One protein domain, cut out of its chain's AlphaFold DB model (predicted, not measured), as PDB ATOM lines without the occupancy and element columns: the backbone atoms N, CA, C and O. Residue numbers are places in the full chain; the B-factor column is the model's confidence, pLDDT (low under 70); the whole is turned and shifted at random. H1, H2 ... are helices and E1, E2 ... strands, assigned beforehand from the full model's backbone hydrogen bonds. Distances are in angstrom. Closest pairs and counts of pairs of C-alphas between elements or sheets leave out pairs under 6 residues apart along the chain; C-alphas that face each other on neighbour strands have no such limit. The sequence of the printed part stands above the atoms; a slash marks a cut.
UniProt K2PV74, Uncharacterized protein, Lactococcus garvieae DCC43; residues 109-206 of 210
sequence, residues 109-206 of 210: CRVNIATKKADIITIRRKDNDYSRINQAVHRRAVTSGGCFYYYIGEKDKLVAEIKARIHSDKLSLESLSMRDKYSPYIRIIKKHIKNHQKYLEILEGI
ATOM      1  N   CYS A 109     -39.421  -4.040 -50.912       94.31
ATOM      2  CA  CYS A 109     -39.793  -2.862 -51.674       94.31
ATOM      3  C   CYS A 109     -38.865  -1.704 -51.291       94.31
ATOM      4  O   CYS A 109     -38.722  -1.374 -50.108       94.31
ATOM      5  N   ARG A 110     -38.220  -1.112 -52.293       95.00
ATOM      6  CA  ARG A 110     -37.420   0.107 -52.197       95.00
ATOM      7  C   ARG A 110     -38.205   1.233 -52.847       95.00
ATOM      8  O   ARG A 110     -38.496   1.157 -54.031       95.00
ATOM      9  N   VAL A 111     -38.472   2.299 -52.106       94.88
ATOM     10  CA  VAL A 111     -39.143   3.492 -52.636       94.88
ATOM     11  C   VAL A 111     -38.195   4.672 -52.568       94.88
ATOM     12  O   VAL A 111     -37.763   5.048 -51.481       94.88
ATOM     13  N   ASN A 112     -37.892   5.289 -53.702       94.31
ATOM     14  CA  ASN A 112     -37.062   6.485 -53.738       94.31
ATOM     15  C   ASN A 112     -37.897   7.737 -53.414       94.31
ATOM     16  O   ASN A 112     -38.913   8.003 -54.051       94.31
ATOM     17  N   ILE A 113     -37.449   8.530 -52.439       93.56
ATOM     18  CA  ILE A 113     -38.191   9.697 -51.929       93.56
ATOM     19  C   ILE A 113     -38.236  10.842 -52.952       93.56
ATOM     20  O   ILE A 113     -39.222  11.575 -53.011       93.56
ATOM     21  N   ALA A 114     -37.177  11.017 -53.745       91.56
ATOM     22  CA  ALA A 114     -37.074  12.108 -54.712       91.56
ATOM     23  C   ALA A 114     -37.887  11.825 -55.979       91.56
ATOM     24  O   ALA A 114     -38.591  12.703 -56.467       91.56
ATOM     25  N   THR A 115     -37.812  10.597 -56.494       90.56
ATOM     26  CA  THR A 115     -38.489  10.215 -57.746       90.56
ATOM     27  C   THR A 115     -39.881   9.630 -57.535       90.56
ATOM     28  O   THR A 115     -40.615   9.487 -58.507       90.56
ATOM     29  N   LYS A 116     -40.243   9.279 -56.291       90.56
ATOM     30  CA  LYS A 116     -41.484   8.572 -55.920       90.56
ATOM     31  C   LYS A 116     -41.671   7.222 -56.627       90.56
ATOM     32  O   LYS A 116     -42.771   6.685 -56.648       90.56
ATOM     33  N   LYS A 117     -40.602   6.664 -57.202       90.00
ATOM     34  CA  LYS A 117     -40.619   5.355 -57.859       90.00
ATOM     35  C   LYS A 117     -40.334   4.247 -56.855       90.00
ATOM     36  O   LYS A 117     -39.495   4.413 -55.963       90.00
ATOM     37  N   ALA A 118     -41.029   3.131 -57.024       92.19
ATOM     38  CA  ALA A 118     -40.865   1.932 -56.226       92.19
ATOM     39  C   ALA A 118     -40.221   0.824 -57.075       92.19
ATOM     40  O   ALA A 118     -40.504   0.711 -58.259       92.19
ATOM     41  N   ASP A 119     -39.346   0.029 -56.464       92.81
ATOM     42  CA  ASP A 119     -38.690  -1.123 -57.079       92.81
ATOM     43  C   ASP A 119     -38.671  -2.288 -56.088       92.81
ATOM     44  O   ASP A 119     -38.635  -2.089 -54.870       92.81
ATOM     45  N   ILE A 120     -38.609  -3.519 -56.594       93.88
ATOM     46  CA  ILE A 120     -38.424  -4.706 -55.757       93.88
ATOM     47  C   ILE A 120     -36.968  -5.150 -55.839       93.88
ATOM     48  O   ILE A 120     -36.451  -5.458 -56.910       93.88
ATOM     49  N   ILE A 121     -36.316  -5.233 -54.684       92.81
ATOM     50  CA  ILE A 121     -34.924  -5.654 -54.559       92.81
ATOM     51  C   ILE A 121     -34.796  -6.902 -53.690       92.81
ATOM     52  O   ILE A 121     -35.646  -7.222 -52.855       92.81
ATOM     53  N   THR A 122     -33.684  -7.604 -53.875       91.50
ATOM     54  CA  THR A 122     -33.248  -8.691 -53.000       91.50
ATOM     55  C   THR A 122     -31.840  -8.374 -52.531       91.50
ATOM     56  O   THR A 122     -30.975  -8.117 -53.361       91.50
ATOM     57  N   ILE A 123     -31.614  -8.400 -51.218       89.25
ATOM     58  CA  ILE A 123     -30.305  -8.108 -50.622       89.25
ATOM     59  C   ILE A 123     -29.731  -9.361 -49.968       89.25
ATOM     60  O   ILE A 123     -30.446 -10.134 -49.324       89.25
ATOM     61  N   ARG A 124     -28.426  -9.556 -50.104       86.00
ATOM     62  CA  ARG A 124     -27.656 -10.588 -49.410       86.00
ATOM     63  C   ARG A 124     -26.889  -9.946 -48.262       86.00
ATOM     64  O   ARG A 124     -26.515  -8.784 -48.310       86.00
ATOM     65  N   ARG A 125     -26.566 -10.738 -47.235       84.19
ATOM     66  CA  ARG A 125     -25.765 -10.268 -46.085       84.19
ATOM     67  C   ARG A 125     -24.382  -9.725 -46.451       84.19
ATOM     68  O   ARG A 125     -23.821  -8.974 -45.668       84.19
ATOM     69  N   LYS A 126     -23.829 -10.152 -47.588       86.38
ATOM     70  CA  LYS A 126     -22.510  -9.725 -48.072       86.38
ATOM     71  C   LYS A 126     -22.554  -8.393 -48.826       86.38
ATOM     72  O   LYS A 126     -21.497  -7.858 -49.129       86.38
ATOM     73  N   ASP A 127     -23.743  -7.887 -49.140       89.44
ATOM     74  CA  ASP A 127     -23.882  -6.654 -49.903       89.44
ATOM     75  C   ASP A 127     -23.569  -5.454 -49.003       89.44
ATOM     76  O   ASP A 127     -24.005  -5.399 -47.850       89.44
ATOM     77  N   ASN A 128     -22.853  -4.463 -49.535       90.81
ATOM     78  CA  ASN A 128     -22.410  -3.292 -48.767       90.81
ATOM     79  C   ASN A 128     -23.578  -2.501 -48.153       90.81
ATOM     80  O   ASN A 128     -23.476  -1.985 -47.038       90.81
ATOM     81  N   ASP A 129     -24.715  -2.448 -48.844       91.06
ATOM     82  CA  ASP A 129     -25.900  -1.721 -48.382       91.06
ATOM     83  C   ASP A 129     -26.757  -2.513 -47.389       91.06
ATOM     84  O   ASP A 129     -27.684  -1.952 -46.795       91.06
ATOM     85  N   TYR A 130     -26.437  -3.791 -47.141       91.81
ATOM     86  CA  TYR A 130     -27.241  -4.670 -46.294       91.81
ATOM     87  C   TYR A 130     -27.500  -4.060 -44.919       91.81
ATOM     88  O   TYR A 130     -28.645  -3.999 -44.483       91.81
ATOM     89  N   SER A 131     -26.458  -3.573 -44.238       91.81
ATOM     90  CA  SER A 131     -26.590  -3.038 -42.877       91.81
ATOM     91  C   SER A 131     -27.556  -1.852 -42.825       91.81
ATOM     92  O   SER A 131     -28.454  -1.806 -41.981       91.81
ATOM     93  N   ARG A 132     -27.418  -0.922 -43.774       93.38
ATOM     94  CA  ARG A 132     -28.226   0.296 -43.855       93.38
ATOM     95  C   ARG A 132     -29.686  -0.009 -44.193       93.38
ATOM     96  O   ARG A 132     -30.589   0.495 -43.526       93.38
ATOM     97  N   ILE A 133     -29.916  -0.882 -45.174       94.12
ATOM     98  CA  ILE A 133     -31.262  -1.322 -45.561       94.12
ATOM     99  C   ILE A 133     -31.908  -2.111 -44.419       94.12
ATOM    100  O   ILE A 133     -33.069  -1.886 -44.085       94.12
ATOM    101  N   ASN A 134     -31.149  -2.980 -43.749       92.25
ATOM    102  CA  ASN A 134     -31.638  -3.778 -42.633       92.25
ATOM    103  C   ASN A 134     -32.084  -2.904 -41.450       92.25
ATOM    104  O   ASN A 134     -33.112  -3.196 -40.840       92.25
ATOM    105  N   GLN A 135     -31.369  -1.813 -41.150       93.19
ATOM    106  CA  GLN A 135     -31.791  -0.834 -40.141       93.19
ATOM    107  C   GLN A 135     -33.111  -0.145 -40.510       93.19
ATOM    108  O   GLN A 135     -33.957   0.042 -39.635       93.19
ATOM    109  N   ALA A 136     -33.302   0.197 -41.788       94.31
ATOM    110  CA  ALA A 136     -34.533   0.824 -42.266       94.31
ATOM    111  C   ALA A 136     -35.733  -0.137 -42.221       94.31
ATOM    112  O   ALA A 136     -36.803   0.211 -41.718       94.31
ATOM    113  N   VAL A 137     -35.545  -1.381 -42.674       93.12
ATOM    114  CA  VAL A 137     -36.580  -2.427 -42.651       93.12
ATOM    115  C   VAL A 137     -37.022  -2.746 -41.219       93.12
ATOM    116  O   VAL A 137     -38.215  -2.861 -40.962       93.12
ATOM    117  N   HIS A 138     -36.080  -2.800 -40.272       90.94
ATOM    118  CA  HIS A 138     -36.364  -3.015 -38.846       90.94
ATOM    119  C   HIS A 138     -36.734  -1.729 -38.091       90.94
ATOM    120  O   HIS A 138     -36.722  -1.723 -36.863       90.94
ATOM    121  N   ARG A 139     -37.032  -0.636 -38.805       92.50
ATOM    122  CA  ARG A 139     -37.541   0.627 -38.242       92.50
ATOM    123  C   ARG A 139     -36.618   1.309 -37.230       92.50
ATOM    124  O   ARG A 139     -37.039   2.212 -36.516       92.50
ATOM    125  N   ARG A 140     -35.325   0.970 -37.217       91.25
ATOM    126  CA  ARG A 140     -34.317   1.752 -36.477       91.25
ATOM    127  C   ARG A 140     -34.123   3.123 -37.125       91.25
ATOM    128  O   ARG A 140     -33.972   4.124 -36.433       91.25
ATOM    129  N   ALA A 141     -34.224   3.170 -38.451       91.62
ATOM    130  CA  ALA A 141     -34.331   4.392 -39.238       91.62
ATOM    131  C   ALA A 141     -35.604   4.347 -40.098       91.62
ATOM    132  O   ALA A 141     -36.022   3.272 -40.519       91.62
ATOM    133  N   VAL A 142     -36.218   5.500 -40.377       92.62
ATOM    134  CA  VAL A 142     -37.363   5.570 -41.314       92.62
ATOM    135  C   VAL A 142     -36.883   5.424 -42.756       92.62
ATOM    136  O   VAL A 142     -37.519   4.764 -43.575       92.62
ATOM    137  N   THR A 143     -35.746   6.043 -43.065       93.69
ATOM    138  CA  THR A 143     -35.185   6.128 -44.411       93.69
ATOM    139  C   THR A 143     -33.711   5.752 -44.394       93.69
ATOM    140  O   THR A 143     -33.037   5.836 -43.367       93.69
ATOM    141  N   SER A 144     -33.195   5.338 -45.547       93.88
ATOM    142  CA  SER A 144     -31.763   5.144 -45.746       93.88
ATOM    143  C   SER A 144     -31.378   5.466 -47.185       93.88
ATOM    144  O   SER A 144     -32.088   5.087 -48.112       93.88
ATOM    145  N   GLY A 145     -30.297   6.223 -47.393       89.50
ATOM    146  CA  GLY A 145     -29.857   6.614 -48.741       89.50
ATOM    147  C   GLY A 145     -30.948   7.299 -49.579       89.50
ATOM    148  O   GLY A 145     -31.054   7.048 -50.773       89.50
ATOM    149  N   GLY A 146     -31.826   8.089 -48.947       93.00
ATOM    150  CA  GLY A 146     -32.940   8.755 -49.635       93.00
ATOM    151  C   GLY A 146     -34.078   7.826 -50.080       93.00
ATOM    152  O   GLY A 146     -34.892   8.227 -50.910       93.00
ATOM    153  N   CYS A 147     -34.147   6.606 -49.544       95.56
ATOM    154  CA  CYS A 147     -35.186   5.632 -49.866       95.56
ATOM    155  C   CYS A 147     -35.895   5.094 -48.612       95.56
ATOM    156  O   CYS A 147     -35.306   5.025 -47.528       95.56
ATOM    157  N   PHE A 148     -37.144   4.658 -48.780       95.19
ATOM    158  CA  PHE A 148     -37.836   3.773 -47.846       95.19
ATOM    159  C   PHE A 148     -37.564   2.315 -48.204       95.19
ATOM    160  O   PHE A 148     -37.432   1.975 -49.382       95.19
ATOM    161  N   TYR A 149     -37.541   1.456 -47.187       95.06
ATOM    162  CA  TYR A 149     -37.390   0.014 -47.356       95.06
ATOM    163  C   TYR A 149     -38.387  -0.727 -46.479       95.06
ATOM    164  O   TYR A 149     -38.462  -0.476 -45.274       95.06
ATOM    165  N   TYR A 150     -39.139  -1.659 -47.048       94.19
ATOM    166  CA  TYR A 150     -40.069  -2.507 -46.304       94.19
ATOM    167  C   TYR A 150     -40.246  -3.854 -47.004       94.19
ATOM    168  O   TYR A 150     -40.048  -3.959 -48.211       94.19
ATOM    169  N   TYR A 151     -40.573  -4.909 -46.257       92.88
ATOM    170  CA  TYR A 151     -40.921  -6.185 -46.885       92.88
ATOM    171  C   TYR A 151     -42.248  -6.058 -47.634       92.88
ATOM    172  O   TYR A 151     -43.115  -5.286 -47.229       92.88
ATOM    173  N   ILE A 152     -42.411  -6.827 -48.711       90.56
ATOM    174  CA  ILE A 152     -43.694  -6.907 -49.427       90.56
ATOM    175  C   ILE A 152     -44.808  -7.274 -48.427       90.56
ATOM    176  O   ILE A 152     -44.616  -8.174 -47.605       90.56
ATOM    177  N   GLY A 153     -45.923  -6.537 -48.468       89.56
ATOM    178  CA  GLY A 153     -47.047  -6.664 -47.530       89.56
ATOM    179  C   GLY A 153     -46.841  -6.002 -46.159       89.56
ATOM    180  O   GLY A 153     -47.650  -6.189 -45.259       89.56
ATOM    181  N   GLU A 154     -45.754  -5.251 -45.951       92.56
ATOM    182  CA  GLU A 154     -45.475  -4.555 -44.684       92.56
ATOM    183  C   GLU A 154     -45.415  -3.025 -44.824       92.56
ATOM    184  O   GLU A 154     -44.790  -2.350 -43.994       92.56
ATOM    185  N   LYS A 155     -46.060  -2.457 -45.854       92.88
ATOM    186  CA  LYS A 155     -46.161  -0.999 -46.037       92.88
ATOM    187  C   LYS A 155     -46.850  -0.346 -44.840       92.88
ATOM    188  O   LYS A 155     -46.322   0.613 -44.278       92.88
ATOM    189  N   ASP A 156     -47.947  -0.935 -44.372       93.12
ATOM    190  CA  ASP A 156     -48.723  -0.424 -43.237       93.12
ATOM    191  C   ASP A 156     -47.898  -0.304 -41.958       93.12
ATOM    192  O   ASP A 156     -48.049   0.654 -41.201       93.12
ATOM    193  N   LYS A 157     -46.949  -1.223 -41.738       93.94
ATOM    194  CA  LYS A 157     -46.040  -1.156 -40.585       93.94
ATOM    195  C   LYS A 157     -45.121   0.062 -40.661       93.94
ATOM    196  O   LYS A 157     -44.839   0.679 -39.638       93.94
ATOM    197  N   LEU A 158     -44.632   0.409 -41.856       94.94
ATOM    198  CA  LEU A 158     -43.838   1.624 -42.054       94.94
ATOM    199  C   LEU A 158     -44.694   2.877 -41.839       94.94
ATOM    200  O   LEU A 158     -44.265   3.803 -41.157       94.94
ATOM    201  N   VAL A 159     -45.906   2.890 -42.392       95.44
ATOM    202  CA  VAL A 159     -46.856   3.998 -42.233       95.44
ATOM    203  C   VAL A 159     -47.193   4.219 -40.755       95.44
ATOM    204  O   VAL A 159     -47.149   5.353 -40.279       95.44
ATOM    205  N   ALA A 160     -47.466   3.149 -40.006       95.75
ATOM    206  CA  ALA A 160     -47.736   3.206 -38.571       95.75
ATOM    207  C   ALA A 160     -46.546   3.767 -37.772       95.75
ATOM    208  O   ALA A 160     -46.739   4.643 -36.932       95.75
ATOM    209  N   GLU A 161     -45.319   3.333 -38.076       96.44
ATOM    210  CA  GLU A 161     -44.096   3.858 -37.451       96.44
ATOM    211  C   GLU A 161     -43.933   5.367 -37.696       96.44
ATOM    212  O   GLU A 161     -43.635   6.131 -36.777       96.44
ATOM    213  N   ILE A 162     -44.165   5.829 -38.929       96.50
ATOM    214  CA  ILE A 162     -44.077   7.258 -39.261       96.50
ATOM    215  C   ILE A 162     -45.146   8.055 -38.497       96.50
ATOM    216  O   ILE A 162     -44.838   9.106 -37.930       96.50
ATOM    217  N   LYS A 163     -46.381   7.542 -38.418       97.31
ATOM    218  CA  LYS A 163     -47.465   8.152 -37.629       97.31
ATOM    219  C   LYS A 163     -47.104   8.236 -36.141       97.31
ATOM    220  O   LYS A 163     -47.304   9.289 -35.534       97.31
ATOM    221  N   ALA A 164     -46.518   7.183 -35.572       97.12
ATOM    222  CA  ALA A 164     -46.072   7.160 -34.180       97.12
ATOM    223  C   ALA A 164     -44.984   8.213 -33.903       97.12
ATOM    224  O   ALA A 164     -45.062   8.938 -32.910       97.12
ATOM    225  N   ARG A 165     -44.012   8.373 -34.813       96.12
ATOM    226  CA  ARG A 165     -42.979   9.420 -34.702       96.12
ATOM    227  C   ARG A 165     -43.568  10.823 -34.760       96.12
ATOM    228  O   ARG A 165     -43.233  11.642 -33.915       96.12
ATOM    229  N   ILE A 166     -44.489  11.086 -35.693       97.31
ATOM    230  CA  ILE A 166     -45.195  12.377 -35.767       97.31
ATOM    231  C   ILE A 166     -45.933  12.666 -34.459       97.31
ATOM    232  O   ILE A 166     -45.908  13.797 -33.980       97.31
ATOM    233  N   HIS A 167     -46.608  11.667 -33.892       97.62
ATOM    234  CA  HIS A 167     -47.333  11.825 -32.636       97.62
ATOM    235  C   HIS A 167     -46.389  12.169 -31.474       97.62
ATOM    236  O   HIS A 167     -46.620  13.154 -30.775       97.62
ATOM    237  N   SER A 168     -45.286  11.429 -31.329       96.88
ATOM    238  CA  SER A 168     -44.256  11.698 -30.318       96.88
ATOM    239  C   SER A 168     -43.621  13.087 -30.480       96.88
ATOM    240  O   SER A 168     -43.475  13.833 -29.508       96.88
ATOM    241  N   ASP A 169     -43.315  13.487 -31.718       96.50
ATOM    242  CA  ASP A 169     -42.770  14.810 -32.028       96.50
ATOM    243  C   ASP A 169     -43.768  15.926 -31.665       96.50
ATOM    244  O   ASP A 169     -43.372  16.956 -31.123       96.50
ATOM    245  N   LYS A 170     -45.071  15.732 -31.916       96.81
ATOM    246  CA  LYS A 170     -46.119  16.698 -31.541       96.81
ATOM    247  C   LYS A 170     -46.223  16.877 -30.025       96.81
ATOM    248  O   LYS A 170     -46.228  18.017 -29.570       96.81
ATOM    249  N   LEU A 171     -46.237  15.783 -29.261       96.44
ATOM    250  CA  LEU A 171     -46.230  15.835 -27.792       96.44
ATOM    251  C   LEU A 171     -44.980  16.554 -27.263       96.44
ATOM    252  O   LEU A 171     -45.064  17.416 -26.388       96.44
ATOM    253  N   SER A 172     -43.816  16.245 -27.838       94.12
ATOM    254  CA  SER A 172     -42.551  16.899 -27.487       94.12
ATOM    255  C   SER A 172     -42.592  18.401 -27.780       94.12
ATOM    256  O   SER A 172     -42.138  19.206 -26.969       94.12
ATOM    257  N   LEU A 173     -43.166  18.790 -28.922       94.69
ATOM    258  CA  LEU A 173     -43.311  20.185 -29.331       94.69
ATOM    259  C   LEU A 173     -44.221  20.965 -28.379       94.69
ATOM    260  O   LEU A 173     -43.881  22.089 -28.009       94.69
ATOM    261  N   GLU A 174     -45.356  20.386 -27.997       94.25
ATOM    262  CA  GLU A 174     -46.311  20.980 -27.061       94.25
ATOM    263  C   GLU A 174     -45.669  21.181 -25.685       94.25
ATOM    264  O   GLU A 174     -45.596  22.309 -25.193       94.25
ATOM    265  N   SER A 175     -45.086  20.118 -25.119       92.81
ATOM    266  CA  SER A 175     -44.388  20.184 -23.832       92.81
ATOM    267  C   SER A 175     -43.250  21.206 -23.840       92.81
ATOM    268  O   SER A 175     -43.059  21.927 -22.862       92.81
ATOM    269  N   LEU A 176     -42.455  21.260 -24.913       92.62
ATOM    270  CA  LEU A 176     -41.315  22.171 -24.993       92.62
ATOM    271  C   LEU A 176     -41.768  23.625 -25.146       92.62
ATOM    272  O   LEU A 176     -41.227  24.495 -24.476       92.62
ATOM    273  N   SER A 177     -42.797  23.880 -25.959       89.00
ATOM    274  CA  SER A 177     -43.333  25.232 -26.171       89.00
ATOM    275  C   SER A 177     -43.915  25.843 -24.893       89.00
ATOM    276  O   SER A 177     -43.863  27.061 -24.735       89.00
ATOM    277  N   MET A 178     -44.439  25.010 -23.986       90.62
ATOM    278  CA  MET A 178     -44.933  25.434 -22.670       90.62
ATOM    279  C   MET A 178     -43.805  25.774 -21.686       90.62
ATOM    280  O   MET A 178     -43.967  26.667 -20.862       90.62
ATOM    281  N   ARG A 179     -42.667  25.068 -21.752       90.88
ATOM    282  CA  ARG A 179     -41.535  25.246 -20.822       90.88
ATOM    283  C   ARG A 179     -40.547  26.319 -21.274       90.88
ATOM    284  O   ARG A 179     -40.072  27.094 -20.455       90.88
ATOM    285  N   ASP A 180     -40.217  26.328 -22.561       91.12
ATOM    286  CA  ASP A 180     -39.240  27.226 -23.170       91.12
ATOM    287  C   ASP A 180     -39.616  27.508 -24.632       91.12
ATOM    288  O   ASP A 180     -39.277  26.771 -25.563       91.12
ATOM    289  N   LYS A 181     -40.304  28.634 -24.834       87.56
ATOM    290  CA  LYS A 181     -40.782  29.087 -26.146       87.56
ATOM    291  C   LYS A 181     -39.650  29.443 -27.122       87.56
ATOM    292  O   LYS A 181     -39.888  29.463 -28.330       87.56
ATOM    293  N   TYR A 182     -38.446  29.728 -26.629       90.38
ATOM    294  CA  TYR A 182     -37.308  30.146 -27.455       90.38
ATOM    295  C   TYR A 182     -36.331  29.003 -27.738       90.38
ATOM    296  O   TYR A 182     -35.319  29.210 -28.411       90.38
ATOM    297  N   SER A 183     -36.655  27.786 -27.291       91.94
ATOM    298  CA  SER A 183     -35.801  26.623 -27.482       91.94
ATOM    299  C   SER A 183     -35.488  26.381 -28.970       91.94
ATOM    300  O   SER A 183     -36.405  26.229 -29.792       91.94
ATOM    301  N   PRO A 184     -34.204  26.247 -29.358       91.50
ATOM    302  CA  PRO A 184     -33.819  26.010 -30.751       91.50
ATOM    303  C   PRO A 184     -34.354  24.674 -31.296       91.50
ATOM    304  O   PRO A 184     -34.515  24.512 -32.512       91.50
ATOM    305  N   TYR A 185     -34.687  23.728 -30.410       92.38
ATOM    306  CA  TYR A 185     -35.236  22.420 -30.764       92.38
ATOM    307  C   TYR A 185     -36.661  22.492 -31.321       92.38
ATOM    308  O   TYR A 185     -37.022  21.645 -32.137       92.38
ATOM    309  N   ILE A 186     -37.445  23.528 -30.994       93.00
ATOM    310  CA  ILE A 186     -38.804  23.724 -31.537       93.00
ATOM    311  C   ILE A 186     -38.773  23.721 -33.068       93.00
ATOM    312  O   ILE A 186     -39.585  23.063 -33.723       93.00
ATOM    313  N   ARG A 187     -37.800  24.422 -33.662       93.25
ATOM    314  CA  ARG A 187     -37.632  24.482 -35.121       93.25
ATOM    315  C   ARG A 187     -37.278  23.115 -35.711       93.25
ATOM    316  O   ARG A 187     -37.761  22.775 -36.790       93.25
ATOM    317  N   ILE A 188     -36.448  22.342 -35.013       94.50
ATOM    318  CA  ILE A 188     -36.006  21.007 -35.439       94.50
ATOM    319  C   ILE A 188     -37.188  20.033 -35.421       94.50
ATOM    320  O   ILE A 188     -37.454  19.387 -36.432       94.50
ATOM    321  N   ILE A 189     -37.951  20.002 -34.328       94.81
ATOM    322  CA  ILE A 189     -39.124  19.132 -34.176       94.81
ATOM    323  C   ILE A 189     -40.187  19.470 -35.231       94.81
ATOM    324  O   ILE A 189     -40.672  18.583 -35.930       94.81
ATOM    325  N   LYS A 190     -40.482  20.761 -35.457       95.38
ATOM    326  CA  LYS A 190     -41.390  21.190 -36.541       95.38
ATOM    327  C   LYS A 190     -40.923  20.704 -37.916       95.38
ATOM    328  O   LYS A 190     -41.738  20.258 -38.725       95.38
ATOM    329  N   LYS A 191     -39.613  20.759 -38.186       96.00
ATOM    330  CA  LYS A 191     -39.026  20.241 -39.431       96.00
ATOM    331  C   LYS A 191     -39.188  18.721 -39.540       96.00
ATOM    332  O   LYS A 191     -39.508  18.241 -40.624       96.00
ATOM    333  N   HIS A 192     -38.999  17.974 -38.452       95.06
ATOM    334  CA  HIS A 192     -39.194  16.521 -38.428       95.06
ATOM    335  C   HIS A 192     -40.644  16.142 -38.731       95.06
ATOM    336  O   HIS A 192     -40.874  15.341 -39.636       95.06
ATOM    337  N   ILE A 193     -41.610  16.794 -38.074       96.56
ATOM    338  CA  ILE A 193     -43.044  16.595 -38.330       96.56
ATOM    339  C   ILE A 193     -43.359  16.840 -39.806       96.56
ATOM    340  O   ILE A 193     -43.943  15.975 -40.454       96.56
ATOM    341  N   LYS A 194     -42.912  17.974 -40.362       97.25
ATOM    342  CA  LYS A 194     -43.133  18.314 -41.775       97.25
ATOM    343  C   LYS A 194     -42.533  17.270 -42.722       97.25
ATOM    344  O   LYS A 194     -43.167  16.883 -43.701       97.25
ATOM    345  N   ASN A 195     -41.319  16.798 -42.437       95.19
ATOM    346  CA  ASN A 195     -40.669  15.768 -43.245       95.19
ATOM    347  C   ASN A 195     -41.432  14.439 -43.185       95.19
ATOM    348  O   ASN A 195     -41.671  13.828 -44.221       95.19
ATOM    349  N   HIS A 196     -41.840  14.004 -41.994       95.81
ATOM    350  CA  HIS A 196     -42.600  12.770 -41.814       95.81
ATOM    351  C   HIS A 196     -43.999  12.844 -42.446       95.81
ATOM    352  O   HIS A 196     -44.442  11.859 -43.028       95.81
ATOM    353  N   GLN A 197     -44.669  14.000 -42.412       96.44
ATOM    354  CA  GLN A 197     -45.931  14.216 -43.135       96.44
ATOM    355  C   GLN A 197     -45.744  14.043 -44.645       96.44
ATOM    356  O   GLN A 197     -46.457  13.257 -45.262       96.44
ATOM    357  N   LYS A 198     -44.702  14.660 -45.218       95.12
ATOM    358  CA  LYS A 198     -44.341  14.462 -46.630       95.12
ATOM    359  C   LYS A 198     -44.054  12.991 -46.957       95.12
ATOM    360  O   LYS A 198     -44.330  12.533 -48.060       95.12
ATOM    361  N   TYR A 199     -43.469  12.239 -46.026       95.25
ATOM    362  CA  TYR A 199     -43.220  10.809 -46.224       95.25
ATOM    363  C   TYR A 199     -44.513   9.996 -46.291       95.25
ATOM    364  O   TYR A 199     -44.594   9.091 -47.117       95.25
ATOM    365  N   LEU A 200     -45.515  10.327 -45.471       95.00
ATOM    366  CA  LEU A 200     -46.833   9.692 -45.540       95.00
ATOM    367  C   LEU A 200     -47.499   9.948 -46.892       95.00
ATOM    368  O   LEU A 200     -47.898   8.988 -47.539       95.00
ATOM    369  N   GLU A 201     -47.498  11.196 -47.367       93.94
ATOM    370  CA  GLU A 201     -48.054  11.558 -48.681       93.94
ATOM    371  C   GLU A 201     -47.419  10.746 -49.824       93.94
ATOM    372  O   GLU A 201     -48.095  10.309 -50.753       93.94
ATOM    373  N   ILE A 202     -46.102  10.515 -49.760       92.81
ATOM    374  CA  ILE A 202     -45.394   9.705 -50.761       92.81
ATOM    375  C   ILE A 202     -45.826   8.237 -50.686       92.81
ATOM    376  O   ILE A 202     -46.020   7.619 -51.726       92.81
ATOM    377  N   LEU A 203     -45.957   7.670 -49.485       91.06
ATOM    378  CA  LEU A 203     -46.317   6.259 -49.301       91.06
ATOM    379  C   LEU A 203     -47.791   5.969 -49.625       91.06
ATOM    380  O   LEU A 203     -48.106   4.862 -50.062       91.06
ATOM    381  N   GLU A 204     -48.674   6.945 -49.420       89.06
ATOM    382  CA  GLU A 204     -50.091   6.876 -49.793       89.06
ATOM    383  C   GLU A 204     -50.276   6.931 -51.315       89.06
ATOM    384  O   GLU A 204     -51.105   6.206 -51.853       89.06
ATOM    385  N   GLY A 205     -49.453   7.717 -52.020       83.81
ATOM    386  CA  GLY A 205     -49.487   7.833 -53.483       83.81
ATOM    387  C   GLY A 205     -48.833   6.681 -54.258       83.81
ATOM    388  O   GLY A 205     -48.748   6.758 -55.480       83.81
ATOM    389  N   ILE A 206     -48.329   5.648 -53.576       84.88
ATOM    390  CA  ILE A 206     -47.702   4.480 -54.208       84.88
ATOM    391  C   ILE A 206     -48.652   3.289 -54.109       84.88
ATOM    392  O   ILE A 206     -48.926   2.778 -53.015       84.88
TER     393      ILE A 206
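Overview. This is residues 109 to 206 of the 210 residues of an uncharacterized protein of Lactococcus garvieae DCC43 (UniProt K2PV74). A long helical hairpin, H2 and H3, makes most of the length, with a small head at one end: a three-stranded sheet and the short helix H1. The 98 printed residues, mostly helix, hold E1, E2, H1, E3, H2, H3; the antiparallel sheet runs E2 E1 E3. The whole is only just loose, close to compact, with radius of gyration of the C-alphas 15.4 A, spanning 48 by 29 by 21 A.

Along the chain. E1, residues 109 to 112, begins at C-alpha 109 (-39.793, -2.862, -51.674). E2 is residues 118 to 121, H1 130 to 137, E3 147 to 151. H2, residues 155 to 179, measures 36.7 A; H3, residues 185 to 204, 28.7 A, ends at C-alpha 204 (-50.091, 6.876, -49.793).

Arrangement. Within hydrogen-bond range are N 110 and O 119, 2.8 A, in the hairpin E1 and E2, and N 111 and O 148, 2.9 A, between antiparallel E1 and E3. E2, H1, E3 form a split strand-helix-strand unit, its same-way strands separated by E1, with a right-handed crossover. H1 stands up from the sheet at 64 degrees; its closest C-alphas to E3 are Val 137 and Tyr 150, 5.1 A. H2 and H3 touch, closest at C-alphas Ile 166 and Ile 193, 5.4 A, at a shallow tilt of 22 degrees, opposite ways; each only grazes the sheet. In H1, H2 and H3 every O i to N i+4 pair is within range.

Size, cuts and confidence. The farthest C-alphas, Lys 126 and Met 178, are 48.8 A apart. The printed part has no cut and no long link; no printed residue is under 70 in pLDDT.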